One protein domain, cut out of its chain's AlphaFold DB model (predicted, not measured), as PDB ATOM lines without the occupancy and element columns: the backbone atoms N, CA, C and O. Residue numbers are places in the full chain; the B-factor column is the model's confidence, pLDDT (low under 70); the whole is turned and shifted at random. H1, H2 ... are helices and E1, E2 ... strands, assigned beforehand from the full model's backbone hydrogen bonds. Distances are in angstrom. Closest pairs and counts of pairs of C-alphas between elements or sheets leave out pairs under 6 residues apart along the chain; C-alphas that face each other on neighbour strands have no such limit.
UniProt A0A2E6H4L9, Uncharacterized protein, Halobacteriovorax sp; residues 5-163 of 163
ATOM      1  N   ASN A   5     190.804 183.600 180.707       95.19
ATOM      2  CA  ASN A   5     191.181 183.040 182.013       95.19
ATOM      3  C   ASN A   5     190.344 181.828 182.439       95.19
ATOM      4  O   ASN A   5     190.808 181.036 183.256       95.19
ATOM      5  N   ASP A   6     189.157 181.655 181.853       95.44
ATOM      6  CA  ASP A   6     188.283 180.506 182.099       95.44
ATOM      7  C   ASP A   6     188.620 179.298 181.206       95.44
ATOM      8  O   ASP A   6     188.020 178.231 181.355       95.44
ATOM      9  N   MET A   7     189.535 179.454 180.242       95.75
ATOM     10  CA  MET A   7     189.969 178.367 179.363       95.75
ATOM     11  C   MET A   7     191.047 177.510 180.038       95.75
ATOM     12  O   MET A   7     191.888 178.004 180.787       95.75
ATOM     13  N   ASP A   8     191.083 176.220 179.704       95.88
ATOM     14  CA  ASP A   8     192.192 175.343 180.082       95.88
ATOM     15  C   ASP A   8     193.480 175.797 179.379       95.88
ATOM     16  O   ASP A   8     193.570 175.748 178.150       95.88
ATOM     17  N   LYS A   9     194.487 176.206 180.159       93.81
ATOM     18  CA  LYS A   9     195.775 176.709 179.656       93.81
ATOM     19  C   LYS A   9     196.550 175.696 178.813       93.81
ATOM     20  O   LYS A   9     197.386 176.101 178.011       93.81
ATOM     21  N   SER A  10     196.296 174.402 179.001       94.62
ATOM     22  CA  SER A  10     196.917 173.333 178.214       94.62
ATOM     23  C   SER A  10     196.188 173.049 176.896       94.62
ATOM     24  O   SER A  10     196.730 172.368 176.028       94.62
ATOM     25  N   SER A  11     194.978 173.589 176.718       96.31
ATOM     26  CA  SER A  11     194.176 173.358 175.518       96.31
ATOM     27  C   SER A  11     194.701 174.133 174.308       96.31
ATOM     28  O   SER A  11     195.124 175.288 174.407       96.31
ATOM     29  N   GLU A  12     194.567 173.536 173.121       95.00
ATOM     30  CA  GLU A  12     194.849 174.215 171.848       95.00
ATOM     31  C   GLU A  12     194.030 175.505 171.689       95.00
ATOM     32  O   GLU A  12     194.497 176.483 171.101       95.00
ATOM     33  N   LEU A  13     192.813 175.525 172.245       92.50
ATOM     34  CA  LEU A  13     191.936 176.689 172.222       92.50
ATOM     35  C   LEU A  13     192.565 177.873 172.966       92.50
ATOM     36  O   LEU A  13     192.632 178.968 172.404       92.50
ATOM     37  N   TYR A  14     193.061 177.655 174.188       95.25
ATOM     38  CA  TYR A  14     193.754 178.696 174.944       95.25
ATOM     39  C   TYR A  14     194.981 179.190 174.186       95.25
ATOM     40  O   TYR A  14     195.094 180.390 173.956       95.25
ATOM     41  N   VAL A  15     195.853 178.284 173.727       94.38
ATOM     42  CA  VAL A  15     197.083 178.644 172.998       94.38
ATOM     43  C   VAL A  15     196.761 179.513 171.778       94.38
ATOM     44  O   VAL A  15     197.345 180.581 171.588       94.38
ATOM     45  N   LYS A  16     195.759 179.114 170.985       92.19
ATOM     46  CA  LYS A  16     195.310 179.869 169.809       92.19
ATOM     47  C   LYS A  16     194.776 181.258 170.162       92.19
ATOM     48  O   LYS A  16     195.021 182.204 169.418       92.19
ATOM     49  N   HIS A  17     194.022 181.395 171.251       91.44
ATOM     50  CA  HIS A  17     193.448 182.680 171.658       91.44
ATOM     51  C   HIS A  17     194.430 183.576 172.423       91.44
ATOM     52  O   HIS A  17     194.290 184.800 172.350       91.44
ATOM     53  N   ALA A  18     195.412 182.995 173.111       93.75
ATOM     54  CA  ALA A  18     196.463 183.695 173.838       93.75
ATOM     55  C   ALA A  18     197.538 184.265 172.899       93.75
ATOM     56  O   ALA A  18     198.019 185.366 173.150       93.75
ATOM     57  N   SER A  19     197.847 183.599 171.777       92.19
ATOM     58  CA  SER A  19     198.894 184.036 170.828       92.19
ATOM     59  C   SER A  19     198.695 185.454 170.281       92.19
ATOM     60  O   SER A  19     199.650 186.160 169.966       92.19
ATOM     61  N   LYS A  20     197.450 185.956 170.229       87.44
ATOM     62  CA  LYS A  20     197.178 187.347 169.825       87.44
ATOM     63  C   LYS A  20     197.762 188.384 170.801       87.44
ATOM     64  O   LYS A  20     197.828 189.561 170.435       87.44
ATOM     65  N   TYR A  21     198.113 187.987 172.024       91.19
ATOM     66  CA  TYR A  21     198.722 188.835 173.049       91.19
ATOM     67  C   TYR A  21     200.250 188.742 173.085       91.19
ATOM     68  O   TYR A  21     200.847 189.451 173.884       91.19
ATOM     69  N   GLU A  22     200.886 187.949 172.217       91.00
ATOM     70  CA  GLU A  22     202.349 187.948 172.091       91.00
ATOM     71  C   GLU A  22     202.865 189.364 171.768       91.00
ATOM     72  O   GLU A  22     202.374 190.035 170.850       91.00
ATOM     73  N   GLY A  23     203.821 189.845 172.567       88.62
ATOM     74  CA  GLY A  23     204.337 191.217 172.534       88.62
ATOM     75  C   GLY A  23     203.396 192.275 173.130       88.62
ATOM     76  O   GLY A  23     203.605 193.474 172.922       88.62
ATOM     77  N   ARG A  24     202.319 191.851 173.800       89.12
ATOM     78  CA  ARG A  24     201.318 192.679 174.502       89.12
ATOM     79  C   ARG A  24     200.850 191.999 175.790       89.12
ATOM     80  O   ARG A  24     199.687 192.127 176.171       89.12
ATOM     81  N   GLU A  25     201.731 191.249 176.434       91.50
ATOM     82  CA  GLU A  25     201.414 190.408 177.584       91.50
ATOM     83  C   GLU A  25     200.906 191.243 178.763       91.50
ATOM     84  O   GLU A  25     199.940 190.846 179.407       91.50
ATOM     85  N   GLU A  26     201.463 192.442 178.961       91.81
ATOM     86  CA  GLU A  26     201.035 193.403 179.989       91.81
ATOM     87  C   GLU A  26     199.536 193.731 179.908       91.81
ATOM     88  O   GLU A  26     198.883 193.889 180.936       91.81
ATOM     89  N   LEU A  27     198.951 193.750 178.702       90.88
ATOM     90  CA  LEU A  27     197.518 193.997 178.521       90.88
ATOM     91  C   LEU A  27     196.657 192.939 179.223       90.88
ATOM     92  O   LEU A  27     195.534 193.232 179.615       90.88
ATOM     93  N   MET A  28     197.154 191.711 179.377       90.75
ATOM     94  CA  MET A  28     196.422 190.645 180.061       90.75
ATOM     95  C   MET A  28     196.368 190.833 181.581       90.75
ATOM     96  O   MET A  28     195.532 190.206 182.230       90.75
ATOM     97  N   ASP A  29     197.224 191.684 182.146       91.12
ATOM     98  CA  ASP A  29     197.223 192.021 183.571       91.12
ATOM     99  C   ASP A  29     196.483 193.326 183.880       91.12
ATOM    100  O   ASP A  29     196.206 193.615 185.047       91.12
ATOM    101  N   GLU A  30     196.098 194.073 182.846       94.81
ATOM    102  CA  GLU A  30     195.316 195.291 182.994       94.81
ATOM    103  C   GLU A  30     193.943 195.005 183.588       94.81
ATOM    104  O   GLU A  30     193.242 194.057 183.218       94.81
ATOM    105  N   SER A  31     193.550 195.873 184.514       94.94
ATOM    106  CA  SER A  31     192.238 195.826 185.141       94.94
ATOM    107  C   SER A  31     191.261 196.689 184.360       94.94
ATOM    108  O   SER A  31     191.575 197.819 183.996       94.94
ATOM    109  N   LEU A  32     190.059 196.169 184.137       95.38
ATOM    110  CA  LEU A  32     188.937 196.942 183.632       95.38
ATOM    111  C   LEU A  32     188.283 197.655 184.823       95.38
ATOM    112  O   LEU A  32     187.713 196.983 185.696       95.38
ATOM    113  N   PRO A  33     188.349 199.000 184.892       90.69
ATOM    114  CA  PRO A  33     187.617 199.741 185.907       90.69
ATOM    115  C   PRO A  33     186.114 199.444 185.776       90.69
ATOM    116  O   PRO A  33     185.648 199.044 184.711       90.69
ATOM    117  N   ILE A  34     185.350 199.637 186.855       95.12
ATOM    118  CA  ILE A  34     183.912 199.306 186.975       95.12
ATOM    119  C   ILE A  34     183.637 197.802 187.146       95.12
ATOM    120  O   ILE A  34     182.993 197.433 188.124       95.12
ATOM    121  N   LEU A  35     184.146 196.927 186.268       96.06
ATOM    122  CA  LEU A  35     183.891 195.473 186.358       96.06
ATOM    123  C   LEU A  35     184.691 194.761 187.459       96.06
ATOM    124  O   LEU A  35     184.361 193.627 187.832       96.06
ATOM    125  N   ASN A  36     185.745 195.415 187.961       94.88
ATOM    126  CA  ASN A  36     186.667 194.875 188.961       94.88
ATOM    127  C   ASN A  36     187.203 193.487 188.558       94.88
ATOM    128  O   ASN A  36     187.118 192.518 189.315       94.88
ATOM    129  N   CYS A  37     187.680 193.379 187.316       96.12
ATOM    130  CA  CYS A  37     188.261 192.165 186.746       96.12
ATOM    131  C   CYS A  37     189.378 192.513 185.755       96.12
ATOM    132  O   CYS A  37     189.547 193.679 185.387       96.12
ATOM    133  N   LYS A  38     190.142 191.514 185.307       96.06
ATOM    134  CA  LYS A  38     191.194 191.706 184.303       96.06
ATOM    135  C   LYS A  38     190.638 191.751 182.879       96.06
ATOM    136  O   LYS A  38     189.539 191.271 182.596       96.06
ATOM    137  N   TRP A  39     191.445 192.257 181.949       95.94
ATOM    138  CA  TRP A  39     191.175 192.272 180.504       95.94
ATOM    139  C   TRP A  39     190.850 190.887 179.912       95.94
ATOM    140  O   TRP A  39     190.124 190.773 178.924       95.94
ATOM    141  N   ASN A  40     191.404 189.825 180.494       95.38
ATOM    142  CA  ASN A  40     191.218 188.430 180.086       95.38
ATOM    143  C   ASN A  40     190.098 187.687 180.847       95.38
ATOM    144  O   ASN A  40     189.845 186.522 180.529       95.38
ATOM    145  N   ASP A  41     189.392 188.361 181.764       96.69
ATOM    146  CA  ASP A  41     188.191 187.856 182.462       96.69
ATOM    147  C   ASP A  41     186.874 188.205 181.737       96.69
ATOM    148  O   ASP A  41     185.779 187.869 182.198       96.69
ATOM    149  N   VAL A  42     186.965 188.872 180.582       97.31
ATOM    150  CA  VAL A  42     185.813 189.278 179.771       97.31
ATOM    151  C   VAL A  42     185.789 188.589 178.409       97.31
ATOM    152  O   VAL A  42     186.826 188.281 177.812       97.31
ATOM    153  N   VAL A  43     184.585 188.408 177.875       97.06
ATOM    154  CA  VAL A  43     184.363 188.204 176.443       97.06
ATOM    155  C   VAL A  43     184.240 189.578 175.786       97.06
ATOM    156  O   VAL A  43     183.521 190.449 176.270       97.06
ATOM    157  N   GLN A  44     184.972 189.771 174.690       95.75
ATOM    158  CA  GLN A  44     185.074 191.057 173.998       95.75
ATOM    159  C   GLN A  44     184.268 191.007 172.703       95.75
ATOM    160  O   GLN A  44     184.542 190.172 171.836       95.75
ATOM    161  N   PHE A  45     183.311 191.918 172.566       96.62
ATOM    162  CA  PHE A  45     182.512 192.103 171.361       96.62
ATOM    163  C   PHE A  45     182.879 193.419 170.675       96.62
ATOM    164  O   PHE A  45     183.366 194.356 171.306       96.62
ATOM    165  N   SER A  46     182.670 193.476 169.364       96.31
ATOM    166  CA  SER A  46     182.716 194.718 168.591       96.31
ATOM    167  C   SER A  46     181.316 195.326 168.591       96.31
ATOM    168  O   SER A  46     180.359 194.596 168.347       96.31
ATOM    169  N   ALA A  47     181.196 196.632 168.827       96.81
ATOM    170  CA  ALA A  47     179.935 197.360 168.648       96.81
ATOM    171  C   ALA A  47     179.644 197.693 167.170       96.81
ATOM    172  O   ALA A  47     178.649 198.344 166.867       96.81
ATOM    173  N   LEU A  48     180.535 197.289 166.259       97.25
ATOM    174  CA  LEU A  48     180.365 197.364 164.810       97.25
ATOM    175  C   LEU A  48     180.385 195.953 164.218       97.25
ATOM    176  O   LEU A  48     181.259 195.153 164.573       97.25
ATOM    177  N   ASP A  49     179.486 195.677 163.274       95.00
ATOM    178  CA  ASP A  49     179.478 194.429 162.508       95.00
ATOM    179  C   ASP A  49     180.848 194.200 161.828       95.00
ATOM    180  O   ASP A  49     181.276 195.016 161.002       95.00
ATOM    181  N   PRO A  50     181.559 193.093 162.134       95.06
ATOM    182  CA  PRO A  50     182.853 192.799 161.527       95.06
ATOM    183  C   PRO A  50     182.857 192.717 159.997       95.06
ATOM    184  O   PRO A  50     183.915 192.916 159.400       95.06
ATOM    185  N   ARG A  51     181.711 192.481 159.348       95.06
ATOM    186  CA  ARG A  51     181.593 192.525 157.882       95.06
ATOM    187  C   ARG A  51     181.864 193.929 157.346       95.06
ATOM    188  O   ARG A  51     182.669 194.080 156.432       95.06
ATOM    189  N   ILE A  52     181.312 194.956 157.997       96.88
ATOM    190  CA  ILE A  52     181.534 196.370 157.647       96.88
ATOM    191  C   ILE A  52     183.019 196.729 157.805       96.88
ATOM    192  O   ILE A  52     183.604 197.399 156.954       96.88
ATOM    193  N   ILE A  53     183.656 196.237 158.873       96.75
ATOM    194  CA  ILE A  53     185.092 196.434 159.121       96.75
ATOM    195  C   ILE A  53     185.924 195.827 157.991       96.75
ATOM    196  O   ILE A  53     186.826 196.479 157.470       96.75
ATOM    197  N   VAL A  54     185.636 194.580 157.616       95.81
ATOM    198  CA  VAL A  54     186.380 193.861 156.574       95.81
ATOM    199  C   VAL A  54     186.190 194.506 155.205       95.81
ATOM    200  O   VAL A  54     187.169 194.671 154.475       95.81
ATOM    201  N   GLU A  55     184.963 194.886 154.854       95.50
ATOM    202  CA  GLU A  55     184.662 195.584 153.602       95.50
ATOM    203  C   GLU A  55     185.422 196.908 153.481       95.50
ATOM    204  O   GLU A  55     185.989 197.203 152.426       95.50
ATOM    205  N   GLU A  56     185.492 197.687 154.561       97.81
ATOM    206  CA  GLU A  56     186.229 198.948 154.568       97.81
ATOM    207  C   GLU A  56     187.750 198.721 154.562       97.81
ATOM    208  O   GLU A  56     188.466 199.358 153.788       97.81
ATOM    209  N   LEU A  57     188.263 197.778 155.362       97.19
ATOM    210  CA  LEU A  57     189.697 197.492 155.468       97.19
ATOM    211  C   LEU A  57     190.303 197.026 154.133       97.19
ATOM    212  O   LEU A  57     191.427 197.416 153.809       97.19
ATOM    213  N   LYS A  58     189.558 196.267 153.316       96.19
ATOM    214  CA  LYS A  58     189.988 195.830 151.968       96.19
ATOM    215  C   LYS A  58     190.392 196.991 151.049       96.19
ATOM    216  O   LYS A  58     191.173 196.791 150.122       96.19
ATOM    217  N   LYS A  59     189.904 198.211 151.304       96.56
ATOM    218  CA  LYS A  59     190.279 199.419 150.547       96.56
ATOM    219  C   LYS A  59     191.702 199.901 150.858       96.56
ATOM    220  O   LYS A  59     192.284 200.631 150.058       96.56
ATOM    221  N   TYR A  60     192.254 199.519 152.012       97.00
ATOM    222  CA  TYR A  60     193.577 199.941 152.491       97.00
ATOM    223  C   TYR A  60     194.594 198.797 152.501       97.00
ATOM    224  O   TYR A  60     195.781 199.051 152.306       97.00
ATOM    225  N   GLN A  61     194.129 197.560 152.687       96.31
ATOM    226  CA  GLN A  61     194.925 196.338 152.618       96.31
ATOM    227  C   GLN A  61     194.365 195.427 151.516       96.31
ATOM    228  O   GLN A  61     193.473 194.611 151.751       96.31
ATOM    229  N   THR A  62     194.864 195.588 150.292       91.00
ATOM    230  CA  THR A  62     194.330 194.903 149.100       91.00
ATOM    231  C   THR A  62     194.613 193.399 149.073       91.00
ATOM    232  O   THR A  62     193.912 192.659 148.388       91.00
ATOM    233  N   ASP A  63     195.606 192.937 149.829       92.56
ATOM    234  CA  ASP A  63     196.013 191.539 149.979       92.56
ATOM    235  C   ASP A  63     195.427 190.873 151.241       92.56
ATOM    236  O   ASP A  63     195.892 189.815 151.668       92.56
ATOM    237  N   LEU A  64     194.407 191.481 151.862       93.31
ATOM    238  CA  LEU A  64     193.784 190.975 153.085       93.31
ATOM    239  C   LEU A  64     193.214 189.558 152.900       93.31
ATOM    240  O   LEU A  64     192.263 189.340 152.147       93.31
ATOM    241  N   VAL A  65     193.731 188.610 153.684       90.94
ATOM    242  CA  VAL A  65     193.219 187.233 153.761       90.94
ATOM    243  C   VAL A  65     192.385 187.046 155.030       90.94
ATOM    244  O   VAL A  65     192.875 187.217 156.148       90.94
ATOM    245  N   ILE A  66     191.122 186.648 154.861       89.94
ATOM    246  CA  ILE A  66     190.201 186.343 155.962       89.94
ATOM    247  C   ILE A  66     190.166 184.832 156.205       89.94
ATOM    248  O   ILE A  66     189.571 184.072 155.442       89.94
ATOM    249  N   ASN A  67     190.796 184.399 157.299       84.12
ATOM    250  CA  ASN A  67     190.837 182.985 157.685       84.12
ATOM    251  C   ASN A  67     189.586 182.530 158.453       84.12
ATOM    252  O   ASN A  67     189.245 181.352 158.427       84.12
ATOM    253  N   ARG A  68     188.911 183.444 159.163       83.75
ATOM    254  CA  ARG A  68     187.681 183.149 159.907       83.75
ATOM    255  C   ARG A  68     186.499 183.747 159.166       83.75
ATOM    256  O   ARG A  68     186.382 184.966 159.117       83.75
ATOM    257  N   ARG A  69     185.655 182.880 158.613       87.12
ATOM    258  CA  ARG A  69     184.503 183.295 157.810       87.12
ATOM    259  C   ARG A  69     183.218 183.399 158.608       87.12
ATOM    260  O   ARG A  69     182.333 184.098 158.173       87.12
ATOM    261  N   GLU A  70     183.135 182.774 159.776       93.69
ATOM    262  CA  GLU A  70     181.918 182.766 160.588       93.69
ATOM    263  C   GLU A  70     182.084 183.590 161.866       93.69
ATOM    264  O   GLU A  70     183.097 183.483 162.578       93.69
ATOM    265  N   ILE A  71     181.057 184.375 162.178       94.19
ATOM    266  CA  ILE A  71     180.938 185.158 163.409       94.19
ATOM    267  C   ILE A  71     179.543 185.012 164.010       94.19
ATOM    268  O   ILE A  71     178.568 184.792 163.302       94.19
ATOM    269  N   TYR A  72     179.450 185.176 165.329       95.88
ATOM    270  CA  TYR A  72     178.164 185.279 166.008       95.88
ATOM    271  C   TYR A  72     177.641 186.707 165.918       95.88
ATOM    272  O   TYR A  72     178.353 187.650 166.273       95.88
ATOM    273  N   ARG A  73     176.379 186.852 165.525       95.31
ATOM    274  CA  ARG A  73     175.622 188.077 165.742       95.31
ATOM    275  C   ARG A  73     174.993 188.006 167.128       95.31
ATOM    276  O   ARG A  73     174.208 187.106 167.418       95.31
ATOM    277  N   VAL A  74     175.359 188.953 167.983       94.88
ATOM    278  CA  VAL A  74     174.943 188.979 169.387       94.88
ATOM    279  C   VAL A  74     173.963 190.130 169.591       94.88
ATOM    280  O   VAL A  74     174.383 191.283 169.518       94.88
ATOM    281  N   PRO A  75     172.668 189.860 169.831       93.12
ATOM    282  CA  PRO A  75     171.715 190.913 170.154       93.12
ATOM    283  C   PRO A  75     172.094 191.573 171.480       93.12
ATOM    284  O   PRO A  75     172.334 190.884 172.470       93.12
ATOM    285  N   ILE A  76     172.098 192.906 171.543       94.12
ATOM    286  CA  ILE A  76     172.468 193.606 172.782       94.12
ATOM    287  C   ILE A  76     171.501 193.304 173.943       94.12
ATOM    288  O   ILE A  76     171.906 193.278 175.104       94.12
ATOM    289  N   SER A  77     170.243 192.977 173.629       93.50
ATOM    290  CA  SER A  77     169.224 192.525 174.585       93.50
ATOM    291  C   SER A  77     169.563 191.193 175.266       93.50
ATOM    292  O   SER A  77     168.989 190.865 176.301       93.50
ATOM    293  N   GLU A  78     170.482 190.405 174.700       94.56
ATOM    294  CA  GLU A  78     171.001 189.189 175.332       94.56
ATOM    295  C   GLU A  78     172.111 189.479 176.350       94.56
ATOM    296  O   GLU A  78     172.500 188.580 177.087       94.56
ATOM    297  N   ILE A  79     172.592 190.722 176.419       95.88
ATOM    298  CA  ILE A  79     173.656 191.154 177.332       95.88
ATOM    299  C   ILE A  79     173.101 192.086 178.413       95.88
ATOM    300  O   ILE A  79     173.314 191.855 179.606       95.88
ATOM    301  N   ILE A  80     172.383 193.141 178.015       94.88
ATOM    302  CA  ILE A  80     171.858 194.149 178.943       94.88
ATOM    303  C   ILE A  80     170.878 193.499 179.927       94.88
ATOM    304  O   ILE A  80     169.975 192.762 179.543       94.88
ATOM    305  N   GLY A  81     171.086 193.754 181.222       91.56
ATOM    306  CA  GLY A  81     170.272 193.198 182.308       91.56
ATOM    307  C   GLY A  81     170.538 191.721 182.627       91.56
ATOM    308  O   GLY A  81     170.100 191.255 183.678       91.56
ATOM    309  N   LYS A  82     171.278 190.994 181.777       94.44
ATOM    310  CA  LYS A  82     171.651 189.585 181.994       94.44
ATOM    311  C   LYS A  82     173.098 189.417 182.461       94.44
ATOM    312  O   LYS A  82     173.393 188.473 183.192       94.44
ATOM    313  N   ASN A  83     173.991 190.328 182.073       96.06
ATOM    314  CA  ASN A  83     175.419 190.250 182.374       96.06
ATOM    315  C   ASN A  83     175.980 191.583 182.891       96.06
ATOM    316  O   ASN A  83     175.542 192.660 182.489       96.06
ATOM    317  N   GLU A  84     177.019 191.507 183.728       97.44
ATOM    318  CA  GLU A  84     177.864 192.663 184.033       97.44
ATOM    319  C   GLU A  84     178.702 193.008 182.794       97.44
ATOM    320  O   GLU A  84     179.541 192.216 182.351       97.44
ATOM    321  N   ALA A  85     178.471 194.188 182.222       98.00
ATOM    322  CA  ALA A  85     179.125 194.616 180.996       98.00
ATOM    323  C   ALA A  85     179.460 196.108 181.011       98.00
ATOM    324  O   ALA A  85     178.783 196.916 181.653       98.00
ATOM    325  N   ILE A  86     180.496 196.469 180.260       98.06
ATOM    326  CA  ILE A  86     180.894 197.854 180.014       98.06
ATOM    327  C   ILE A  86     181.065 198.111 178.522       98.06
ATOM    328  O   ILE A  86     181.428 197.220 177.752       98.06
ATOM    329  N   ILE A  87     180.849 199.362 178.142       98.12
ATOM    330  CA  ILE A  87     181.333 199.942 176.896       98.12
ATOM    331  C   ILE A  87     182.787 200.355 177.130       98.12
ATOM    332  O   ILE A  87     183.093 200.975 178.151       98.12
ATOM    333  N   PHE A  88     183.669 200.003 176.200       97.62
ATOM    334  CA  PHE A  88     185.066 200.413 176.169       97.62
ATOM    335  C   PHE A  88     185.360 201.181 174.880       97.62
ATOM    336  O   PHE A  88     185.291 200.621 173.783       97.62
ATOM    337  N   ASP A  89     185.751 202.439 175.044       96.31
ATOM    338  CA  ASP A  89     186.166 203.341 173.977       96.31
ATOM    339  C   ASP A  89     187.607 203.769 174.222       96.31
ATOM    340  O   ASP A  89     187.923 204.442 175.203       96.31
ATOM    341  N   ARG A  90     188.503 203.373 173.319       94.62
ATOM    342  CA  ARG A  90     189.922 203.692 173.448       94.62
ATOM    343  C   ARG A  90     190.165 205.179 173.190       94.62
ATOM    344  O   ARG A  90     189.870 205.667 172.102       94.62
ATOM    345  N   ASP A  91     190.815 205.860 174.129       94.19
ATOM    346  CA  ASP A  91     191.248 207.244 173.958       94.19
ATOM    347  C   ASP A  91     192.328 207.325 172.863       94.19
ATOM    348  O   ASP A  91     193.365 206.647 172.895       94.19
ATOM    349  N   THR A  92     192.058 208.146 171.853       92.00
ATOM    350  CA  THR A  92     192.864 208.273 170.633       92.00
ATOM    351  C   THR A  92     194.113 209.129 170.844       92.00
ATOM    352  O   THR A  92     195.044 209.069 170.041       92.00
ATOM    353  N   THR A  93     194.190 209.865 171.955       91.44
ATOM    354  CA  THR A  93     195.352 210.682 172.342       91.44
ATOM    355  C   THR A  93     196.442 209.874 173.054       91.44
ATOM    356  O   THR A  93     197.544 210.370 173.310       91.44
ATOM    357  N   ARG A  94     196.160 208.603 173.375       89.75
ATOM    358  CA  ARG A  94     197.077 207.703 174.086       89.75
ATOM    359  C   ARG A  94     198.333 207.443 173.255       89.75
ATOM    360  O   ARG A  94     198.281 207.222 172.045       89.75
ATOM    361  N   LYS A  95     199.486 207.367 173.924       87.06
ATOM    362  CA  LYS A  95     200.741 206.966 173.275       87.06
ATOM    363  C   LYS A  95     200.657 205.510 172.801       87.06
ATOM    364  O   LYS A  95     200.037 204.652 173.436       87.06
ATOM    365  N   LYS A  96     201.327 205.215 171.685       81.31
ATOM    366  CA  LYS A  96     201.487 203.842 171.190       81.31
ATOM    367  C   LYS A  96     202.137 202.977 172.277       81.31
ATOM    368  O   LYS A  96     203.124 203.391 172.876       81.31
ATOM    369  N   GLY A  97     201.586 201.785 172.506       81.81
ATOM    370  CA  GLY A  97     202.089 200.841 173.512       81.81
ATOM    371  C   GLY A  97     201.593 201.088 174.938       81.81
ATOM    372  O   GLY A  97     201.963 200.346 175.832       81.81
ATOM    373  N   SER A  98     200.740 202.089 175.184       88.50
ATOM    374  CA  SER A  98     200.105 202.237 176.499       88.50
ATOM    375  C   SER A  98     198.995 201.196 176.677       88.50
ATOM    376  O   SER A  98     197.966 201.293 176.012       88.50
ATOM    377  N   PHE A  99     199.167 200.208 177.550       88.75
ATOM    378  CA  PHE A  99     198.147 199.171 177.769       88.75
ATOM    379  C   PHE A  99     197.112 199.532 178.835       88.75
ATOM    380  O   PHE A  99     195.966 199.124 178.687       88.75
ATOM    381  N   GLY A 100     197.476 200.407 179.781       92.38
ATOM    382  CA  GLY A 100     196.584 200.919 180.824       92.38
ATOM    383  C   GLY A 100     195.198 201.331 180.334       92.38
ATOM    384  O   GLY A 100     195.081 201.987 179.291       92.38
ATOM    385  N   ILE A 101     194.180 200.995 181.124       93.56
ATOM    386  CA  ILE A 101     192.783 201.375 180.895       93.56
ATOM    387  C   ILE A 101     192.424 202.543 181.813       93.56
ATOM    388  O   ILE A 101     192.529 202.443 183.037       93.56
ATOM    389  N   LEU A 102     192.029 203.673 181.231       94.00
ATOM    390  CA  LEU A 102     191.660 204.866 181.983       94.00
ATOM    391  C   LEU A 102     190.173 204.842 182.367       94.00
ATOM    392  O   LEU A 102     189.348 204.356 181.595       94.00
ATOM    393  N   PRO A 103     189.788 205.415 183.523       94.06
ATOM    394  CA  PRO A 103     188.392 205.417 183.962       94.06
ATOM    395  C   PRO A 103     187.403 206.037 182.966       94.06
ATOM    396  O   PRO A 103     186.258 205.611 182.918       94.06
ATOM    397  N   HIS A 104     187.820 207.026 182.165       95.06
ATOM    398  CA  HIS A 104     186.947 207.657 181.167       95.06
ATOM    399  C   HIS A 104     186.790 206.849 179.874       95.06
ATOM    400  O   HIS A 104     185.892 207.148 179.092       95.06
ATOM    401  N   GLU A 105     187.644 205.846 179.651       96.19
ATOM    402  CA  GLU A 105     187.555 204.924 178.509       96.19
ATOM    403  C   GLU A 105     186.480 203.851 178.727       96.19
ATOM    404  O   GLU A 105     186.197 203.077 177.818       96.19
ATOM    405  N   VAL A 106     185.884 203.778 179.924       97.19
ATOM    406  CA  VAL A 106     184.901 202.754 180.284       97.19
ATOM    407  C   VAL A 106     183.614 203.351 180.837       97.19
ATOM    408  O   VAL A 106     183.623 204.309 181.609       97.19
ATOM    409  N   LYS A 107     182.481 202.757 180.464       97.44
ATOM    410  CA  LYS A 107     181.146 203.111 180.974       97.44
ATOM    411  C   LYS A 107     180.342 201.842 181.211       97.44
ATOM    412  O   LYS A 107     180.454 200.908 180.429       97.44
ATOM    413  N   VAL A 108     179.513 201.804 182.256       97.44
ATOM    414  CA  VAL A 108     178.533 200.715 182.449       97.44
ATOM    415  C   VAL A 108     177.687 200.588 181.188       97.44
ATOM    416  O   VAL A 108     177.227 201.606 180.694       97.44
ATOM    417  N   LEU A 109     177.472 199.384 180.666       97.62
ATOM    418  CA  LEU A 109     176.578 199.185 179.527       97.62
ATOM    419  C   LEU A 109     175.111 199.347 179.965       97.62
ATOM    420  O   LEU A 109     174.669 198.672 180.894       97.62
ATOM    421  N   SER A 110     174.345 200.192 179.276       96.44
ATOM    422  CA  SER A 110     172.892 200.319 179.443       96.44
ATOM    423  C   SER A 110     172.199 200.652 178.119       96.44
ATOM    424  O   SER A 110     172.844 201.046 177.148       96.44
ATOM    425  N   GLU A 111     170.871 200.518 178.072       93.69
ATOM    426  CA  GLU A 111     170.089 200.894 176.880       93.69
ATOM    427  C   GLU A 111     170.206 202.392 176.562       93.69
ATOM    428  O   GLU A 111     170.170 202.788 175.405       93.69
ATOM    429  N   GLU A 112     170.382 203.227 177.588       93.75
ATOM    430  CA  GLU A 112     170.449 204.685 177.447       93.75
ATOM    431  C   GLU A 112     171.775 205.172 176.852       93.75
ATOM    432  O   GLU A 112     171.834 206.257 176.274       93.75
ATOM    433  N   ASN A 113     172.856 204.407 177.026       93.38
ATOM    434  CA  ASN A 113     174.199 204.840 176.646       93.38
ATOM    435  C   ASN A 113     174.842 204.011 175.533       93.38
ATOM    436  O   ASN A 113     175.889 204.413 175.020       93.38
ATOM    437  N   TYR A 114     174.221 202.900 175.137       94.88
ATOM    438  CA  TYR A 114     174.683 202.091 174.024       94.88
ATOM    439  C   TYR A 114     174.034 202.520 172.714       94.88
ATOM    440  O   TYR A 114     172.814 202.576 172.590       94.88
ATOM    441  N   ASN A 115     174.870 202.750 171.706       91.56
ATOM    442  CA  ASN A 115     174.438 202.909 170.328       91.56
ATOM    443  C   ASN A 115     175.321 202.026 169.451       91.56
ATOM    444  O   ASN A 115     176.547 202.134 169.495       91.56
ATOM    445  N   GLU A 116     174.695 201.152 168.668       92.69
ATOM    446  CA  GLU A 116     175.416 200.299 167.728       92.69
ATOM    447  C   GLU A 116     176.044 201.156 166.623       92.69
ATOM    448  O   GLU A 116     175.414 202.063 166.068       92.69
ATOM    449  N   LEU A 117     177.309 200.881 166.311       96.56
ATOM    450  CA  LEU A 117     178.003 201.567 165.236       96.56
ATOM    451  C   LEU A 117     177.506 201.025 163.896       96.56
ATOM    452  O   LEU A 117     177.446 199.818 163.672       96.56
ATOM    453  N   THR A 118     177.205 201.932 162.974       96.94
ATOM    454  CA  THR A 118     176.749 201.596 161.613       96.94
ATOM    455  C   THR A 118     177.802 201.876 160.547       96.94
ATOM    456  O   THR A 118     177.611 201.556 159.376       96.94
ATOM    457  N   SER A 119     178.930 202.474 160.934       97.81
ATOM    458  CA  SER A 119     180.061 202.748 160.053       97.81
ATOM    459  C   SER A 119     181.377 202.705 160.824       97.81
ATOM    460  O   SER A 119     181.402 202.811 162.052       97.81
ATOM    461  N   VAL A 120     182.476 202.516 160.094       98.31
ATOM    462  CA  VAL A 120     183.821 202.491 160.677       98.31
ATOM    463  C   VAL A 120     184.191 203.890 161.199       98.31
ATOM    464  O   VAL A 120     184.090 204.851 160.430       98.31
ATOM    465  N   PRO A 121     184.663 204.029 162.456       98.00
ATOM    466  CA  PRO A 121     185.109 205.310 162.996       98.00
ATOM    467  C   PRO A 121     186.217 205.964 162.163       98.00
ATOM    468  O   PRO A 121     187.069 205.294 161.565       98.00
ATOM    469  N   LYS A 122     186.247 207.298 162.152       97.81
ATOM    470  CA  LYS A 122     187.234 208.069 161.382       97.81
ATOM    471  C   LYS A 122     188.660 207.745 161.824       97.81
ATOM    472  O   LYS A 122     189.549 207.610 160.991       97.81
ATOM    473  N   GLU A 123     188.859 207.570 163.119       97.12
ATOM    474  CA  GLU A 123     190.138 207.282 163.758       97.12
ATOM    475  C   GLU A 123     190.659 205.893 163.367       97.12
ATOM    476  O   GLU A 123     191.857 205.711 163.143       97.12
ATOM    477  N   THR A 124     189.761 204.917 163.198       97.75
ATOM    478  CA  THR A 124     190.077 203.597 162.633       97.75
ATOM    479  C   THR A 124     190.573 203.729 161.190       97.75
ATOM    480  O   THR A 124     191.609 203.167 160.829       97.75
ATOM    481  N   ILE A 125     189.880 204.525 160.366       98.38
ATOM    482  CA  ILE A 125     190.269 204.784 158.972       98.38
ATOM    483  C   ILE A 125     191.622 205.508 158.901       98.38
ATOM    484  O   ILE A 125     192.483 205.149 158.096       98.38
ATOM    485  N   GLU A 126     191.833 206.525 159.736       97.38
ATOM    486  CA  GLU A 126     193.097 207.261 159.828       97.38
ATOM    487  C   GLU A 126     194.247 206.344 160.248       97.38
ATOM    488  O   GLU A 126     195.331 206.402 159.662       97.38
ATOM    489  N   TYR A 127     193.998 205.430 161.189       96.56
ATOM    490  CA  TYR A 127     194.956 204.398 161.556       96.56
ATOM    491  C   TYR A 127     195.335 203.513 160.358       96.56
ATOM    492  O   TYR A 127     196.526 203.301 160.125       96.56
ATOM    493  N   TRP A 128     194.364 203.018 159.583       98.00
ATOM    494  CA  TRP A 128     194.642 202.175 158.413       98.00
ATOM    495  C   TRP A 128     195.386 202.918 157.305       98.00
ATOM    496  O   TRP A 128     196.327 202.362 156.742       98.00
ATOM    497  N   LYS A 129     195.035 204.180 157.031       98.00
ATOM    498  CA  LYS A 129     195.783 205.034 156.092       98.00
ATOM    499  C   LYS A 129     197.238 205.181 156.524       98.00
ATOM    500  O   LYS A 129     198.137 204.938 155.729       98.00
ATOM    501  N   ARG A 130     197.467 205.482 157.803       96.25
ATOM    502  CA  ARG A 130     198.816 205.606 158.357       96.25
ATOM    503  C   ARG A 130     199.607 204.303 158.237       96.25
ATOM    504  O   ARG A 130     200.757 204.336 157.829       96.25
ATOM    505  N   VAL A 131     199.004 203.150 158.547       96.38
ATOM    506  CA  VAL A 131     199.666 201.838 158.392       96.38
ATOM    507  C   VAL A 131     199.979 201.521 156.930       96.38
ATOM    508  O   VAL A 131     201.039 200.969 156.651       96.38
ATOM    509  N   ARG A 132     199.098 201.881 155.992       97.00
ATOM    510  CA  ARG A 132     199.353 201.731 154.554       97.00
ATOM    511  C   ARG A 132     200.543 202.582 154.099       97.00
ATOM    512  O   ARG A 132     201.363 202.098 153.327       97.00
ATOM    513  N   ASP A 133     200.623 203.824 154.570       96.75
ATOM    514  CA  ASP A 133     201.596 204.810 154.087       96.75
ATOM    515  C   ASP A 133     202.967 204.678 154.787       96.75
ATOM    516  O   ASP A 133     204.007 204.844 154.154       96.75
ATOM    517  N   GLU A 134     202.986 204.347 156.082       96.19
ATOM    518  CA  GLU A 134     204.201 204.260 156.917       96.19
ATOM    519  C   GLU A 134     204.652 202.815 157.195       96.19
ATOM    520  O   GLU A 134     205.725 202.584 157.755       96.19
ATOM    521  N   GLY A 135     203.828 201.830 156.838       92.56
ATOM    522  CA  GLY A 135     204.013 200.433 157.211       92.56
ATOM    523  C   GLY A 135     203.530 200.104 158.631       92.56
ATOM    524  O   GLY A 135     203.223 200.958 159.470       92.56
ATOM    525  N   GLY A 136     203.449 198.805 158.920       91.25
ATOM    526  CA  GLY A 136     202.996 198.271 160.203       91.25
ATOM    527  C   GLY A 136     202.002 197.126 160.036       91.25
ATOM    528  O   GLY A 136     201.821 196.587 158.951       91.25
ATOM    529  N   LYS A 137     201.352 196.744 161.137       91.06
ATOM    530  CA  LYS A 137     200.328 195.695 161.143       91.06
ATOM    531  C   LYS A 137     198.947 196.325 161.052       91.06
ATOM    532  O   LYS A 137     198.591 197.114 161.921       91.06
ATOM    533  N   PHE A 138     198.151 195.926 160.065       94.19
ATOM    534  CA  PHE A 138     196.730 196.252 160.051       94.19
ATOM    535  C   PHE A 138     196.026 195.530 161.204       94.19
ATOM    536  O   PHE A 138     196.070 194.305 161.334       94.19
ATOM    537  N   LEU A 139     195.402 196.311 162.081       92.88
ATOM    538  CA  LEU A 139     194.517 195.813 163.126       92.88
ATOM    539  C   LEU A 139     193.079 195.909 162.626       92.88
ATOM    540  O   LEU A 139     192.734 196.878 161.960       92.88
ATOM    541  N   PHE A 140     192.238 194.943 162.985       93.56
ATOM    542  CA  PHE A 140     190.824 194.944 162.592       93.56
ATOM    543  C   PHE A 140     189.993 195.924 163.425       93.56
ATOM    544  O   PHE A 140     189.116 196.584 162.892       93.56
ATOM    545  N   PHE A 141     190.295 196.051 164.720       94.75
ATOM    546  CA  PHE A 141     189.479 196.824 165.663       94.75
ATOM    547  C   PHE A 141     190.189 198.035 166.310       94.75
ATOM    548  O   PHE A 141     190.004 198.269 167.502       94.75
ATOM    549  N   PRO A 142     191.057 198.804 165.617       94.12
ATOM    550  CA  PRO A 142     191.675 199.969 166.237       94.12
ATOM    551  C   PRO A 142     190.613 201.056 166.423       94.12
ATOM    552  O   PRO A 142     189.979 201.449 165.453       94.12
ATOM    553  N   PHE A 143     190.436 201.550 167.651       95.88
ATOM    554  CA  PHE A 143     189.478 202.621 167.987       95.88
ATOM    555  C   PHE A 143     188.007 202.300 167.685       95.88
ATOM    556  O   PHE A 143     187.178 203.201 167.624       95.88
ATOM    557  N   ILE A 144     187.677 201.021 167.513       97.31
ATOM    558  CA  ILE A 144     186.288 200.572 167.442       97.31
ATOM    559  C   ILE A 144     185.790 200.373 168.869       97.31
ATOM    560  O   ILE A 144     186.486 199.770 169.687       97.31
ATOM    561  N   THR A 145     184.594 200.876 169.158       97.56
ATOM    562  CA  THR A 145     183.922 200.650 170.437       97.56
ATOM    563  C   THR A 145     183.772 199.154 170.697       97.56
ATOM    564  O   THR A 145     183.305 198.393 169.843       97.56
ATOM    565  N   HIS A 146     184.149 198.727 171.897       97.31
ATOM    566  CA  HIS A 146     184.033 197.345 172.334       97.31
ATOM    567  C   HIS A 146     183.026 197.207 173.464       97.31
ATOM    568  O   HIS A 146     182.967 198.048 174.356       97.31
ATOM    569  N   ILE A 147     182.285 196.101 173.471       97.88
ATOM    570  CA  ILE A 147     181.492 195.695 174.631       97.88
ATOM    571  C   ILE A 147     182.253 194.593 175.357       97.88
ATOM    572  O   ILE A 147     182.514 193.530 174.791       97.88
ATOM    573  N   MET A 148     182.635 194.865 176.602       97.81
ATOM    574  CA  MET A 148     183.355 193.926 177.458       97.81
ATOM    575  C   MET A 148     182.365 193.318 178.439       97.81
ATOM    576  O   MET A 148     181.821 194.028 179.284       97.81
ATOM    577  N   VAL A 149     182.124 192.015 178.323       98.12
ATOM    578  CA  VAL A 149     181.149 191.308 179.158       98.12
ATOM    579  C   VAL A 149     181.875 190.343 180.075       98.12
ATOM    580  O   VAL A 149     182.629 189.490 179.609       98.12
ATOM    581  N   LYS A 150     181.667 190.481 181.383       97.81
ATOM    582  CA  LYS A 150     182.314 189.644 182.393       97.81
ATOM    583  C   LYS A 150     181.712 188.242 182.400       97.81
ATOM    584  O   LYS A 150     180.493 188.076 182.444       97.81
ATOM    585  N   GLY A 151     182.579 187.231 182.401       93.44
ATOM    586  CA  GLY A 151     182.167 185.830 182.457       93.44
ATOM    587  C   GLY A 151     181.721 185.247 181.112       93.44
ATOM    588  O   GLY A 151     182.089 185.719 180.036       93.44
ATOM    589  N   LYS A 152     180.977 184.141 181.180       95.06
ATOM    590  CA  LYS A 152     180.627 183.297 180.027       95.06
ATOM    591  C   LYS A 152     179.331 183.762 179.370       95.06
ATOM    592  O   LYS A 152     178.397 184.167 180.052       95.06
ATOM    593  N   ILE A 153     179.267 183.616 178.050       95.56
ATOM    594  CA  ILE A 153     178.093 183.948 177.235       95.56
ATOM    595  C   ILE A 153     177.595 182.681 176.564       95.56
ATOM    596  O   ILE A 153     178.352 182.032 175.834       95.56
ATOM    597  N   ASP A 154     176.342 182.321 176.810       93.62
ATOM    598  CA  ASP A 154     175.691 181.242 176.077       93.62
ATOM    599  C   ASP A 154     175.380 181.719 174.654       93.62
ATOM    600  O   ASP A 154     174.738 182.744 174.459       93.62
ATOM    601  N   THR A 155     175.885 180.991 173.662       94.00
ATOM    602  CA  THR A 155     175.710 181.310 172.241       94.00
ATOM    603  C   THR A 155     174.868 180.269 171.511       94.00
ATOM    604  O   THR A 155     174.836 180.279 170.286       94.00
ATOM    605  N   THR A 156     174.201 179.363 172.235       93.44
ATOM    606  CA  THR A 156     173.447 178.235 171.660       93.44
ATOM    607  C   THR A 156     172.401 178.684 170.636       93.44
ATOM    608  O   THR A 156     172.205 178.011 169.630       93.44
ATOM    609  N   ASN A 157     171.773 179.843 170.864       92.75
ATOM    610  CA  ASN A 157     170.695 180.370 170.020       92.75
ATOM    611  C   ASN A 157     171.104 181.604 169.200       92.75
ATOM    612  O   ASN A 157     170.239 182.303 168.676       92.75
ATOM    613  N   PHE A 158     172.397 181.925 169.134       95.38
ATOM    614  CA  PHE A 158     172.848 183.106 168.400       95.38
ATOM    615  C   PHE A 158     172.972 182.803 166.912       95.38
ATOM    616  O   PHE A 158     173.423 181.730 166.513       95.38
ATOM    617  N   GLU A 159     172.592 183.777 166.090       95.94
ATOM    618  CA  GLU A 159     172.762 183.708 164.641       95.94
ATOM    619  C   GLU A 159     174.262 183.666 164.303       95.94
ATOM    620  O   GLU A 159     175.054 184.445 164.841       95.94
ATOM    621  N   ILE A 160     174.646 182.763 163.401       96.00
ATOM    622  CA  ILE A 160     175.978 182.737 162.793       96.00
ATOM    623  C   ILE A 160     175.865 183.376 161.413       96.00
ATOM    624  O   ILE A 160     175.008 182.987 160.622       96.00
ATOM    625  N   VAL A 161     176.731 184.345 161.128       94.69
ATOM    626  CA  VAL A 161     176.793 185.027 159.829       94.69
ATOM    627  C   VAL A 161     178.177 184.881 159.201       94.69
ATOM    628  O   VAL A 161     179.184 184.774 159.909       94.69
ATOM    629  N   GLU A 162     178.216 184.893 157.867       93.38
ATOM    630  CA  GLU A 162     179.451 184.803 157.082       93.38
ATOM    631  C   GLU A 162     180.054 186.185 156.754       93.38
ATOM    632  O   GLU A 162     179.313 187.144 156.516       93.38
ATOM    633  N   ILE A 163     181.392 186.274 156.736       85.88
ATOM    634  CA  ILE A 163     182.227 187.435 156.355       85.88
ATOM    635  C   ILE A 163     182.789 187.283 154.940       85.88
ATOM    636  O   ILE A 163     183.364 186.209 154.644       85.88
TER     637      ILE A 163
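AT A GLANCE: This is residues 5 to 163 of the 163 residues of an uncharacterized protein of Halobacteriovorax sp (UniProt A0A2E6H4L9). This model has little regular structure: long loops surround a small antiparallel sheet, E1-E5-E3-E4, with H1 and H2 at one corner, H3 and H4 on another side, and the antiparallel pair E2-E6 at the periphery. Named elements hold 60 of 159 printed residues, in the order H1 H2 E1 H3 E2 E3 E4 H4 E5 E6, mixed helices and strands. It is compact, radius of gyration of the C-alphas 16.0 A, spanning 42 by 41 by 34 A.

HOW THE PARTS SIT: H1, residues 12 to 21, is close but not clearly touching H2, residues 25 to 28; their closest C-alphas, Tyr 21 and Met 28, are 7.6 A apart. E1, residues 42 to 46, neighbours E5, residues 146 to 150, with N 43 and O 149 2.8 A apart. E5 neighbours E3, residues 85 to 88, with N 88 and O 146 2.8 A apart. E3 and E4, residues 106 to 108, form a hairpin, N 87 to O 107 2.8 A. E2, residues 70 to 73, neighbours E6, residues 159 to 162, N 73 to O 159 2.8 A. H3, residues 50 to 57, is close but not clearly touching H4, residues 122 to 134; the closest C-alphas, Leu 57 and Trp 128, are 7.4 A apart. Every O i to N i+4 pair is within hydrogen-bond range in H3 and H4, 4 of 6 in H1; H2 is too short for one.

IN THESE COORDINATES: H1 runs 15.2 A from C-alpha 12 at (194.849, 174.215, 171.848), H4 18.0 A. E6 ends at C-alpha 162, (179.451, 184.803, 157.082).

THE WHOLE: The printed part has no cut, and no printed residue is under 70 in pLDDT. The farthest C-alphas, Gly 81 and Glu 134, are 43.8 A apart. Long links include the 17 residues from E3 to E4.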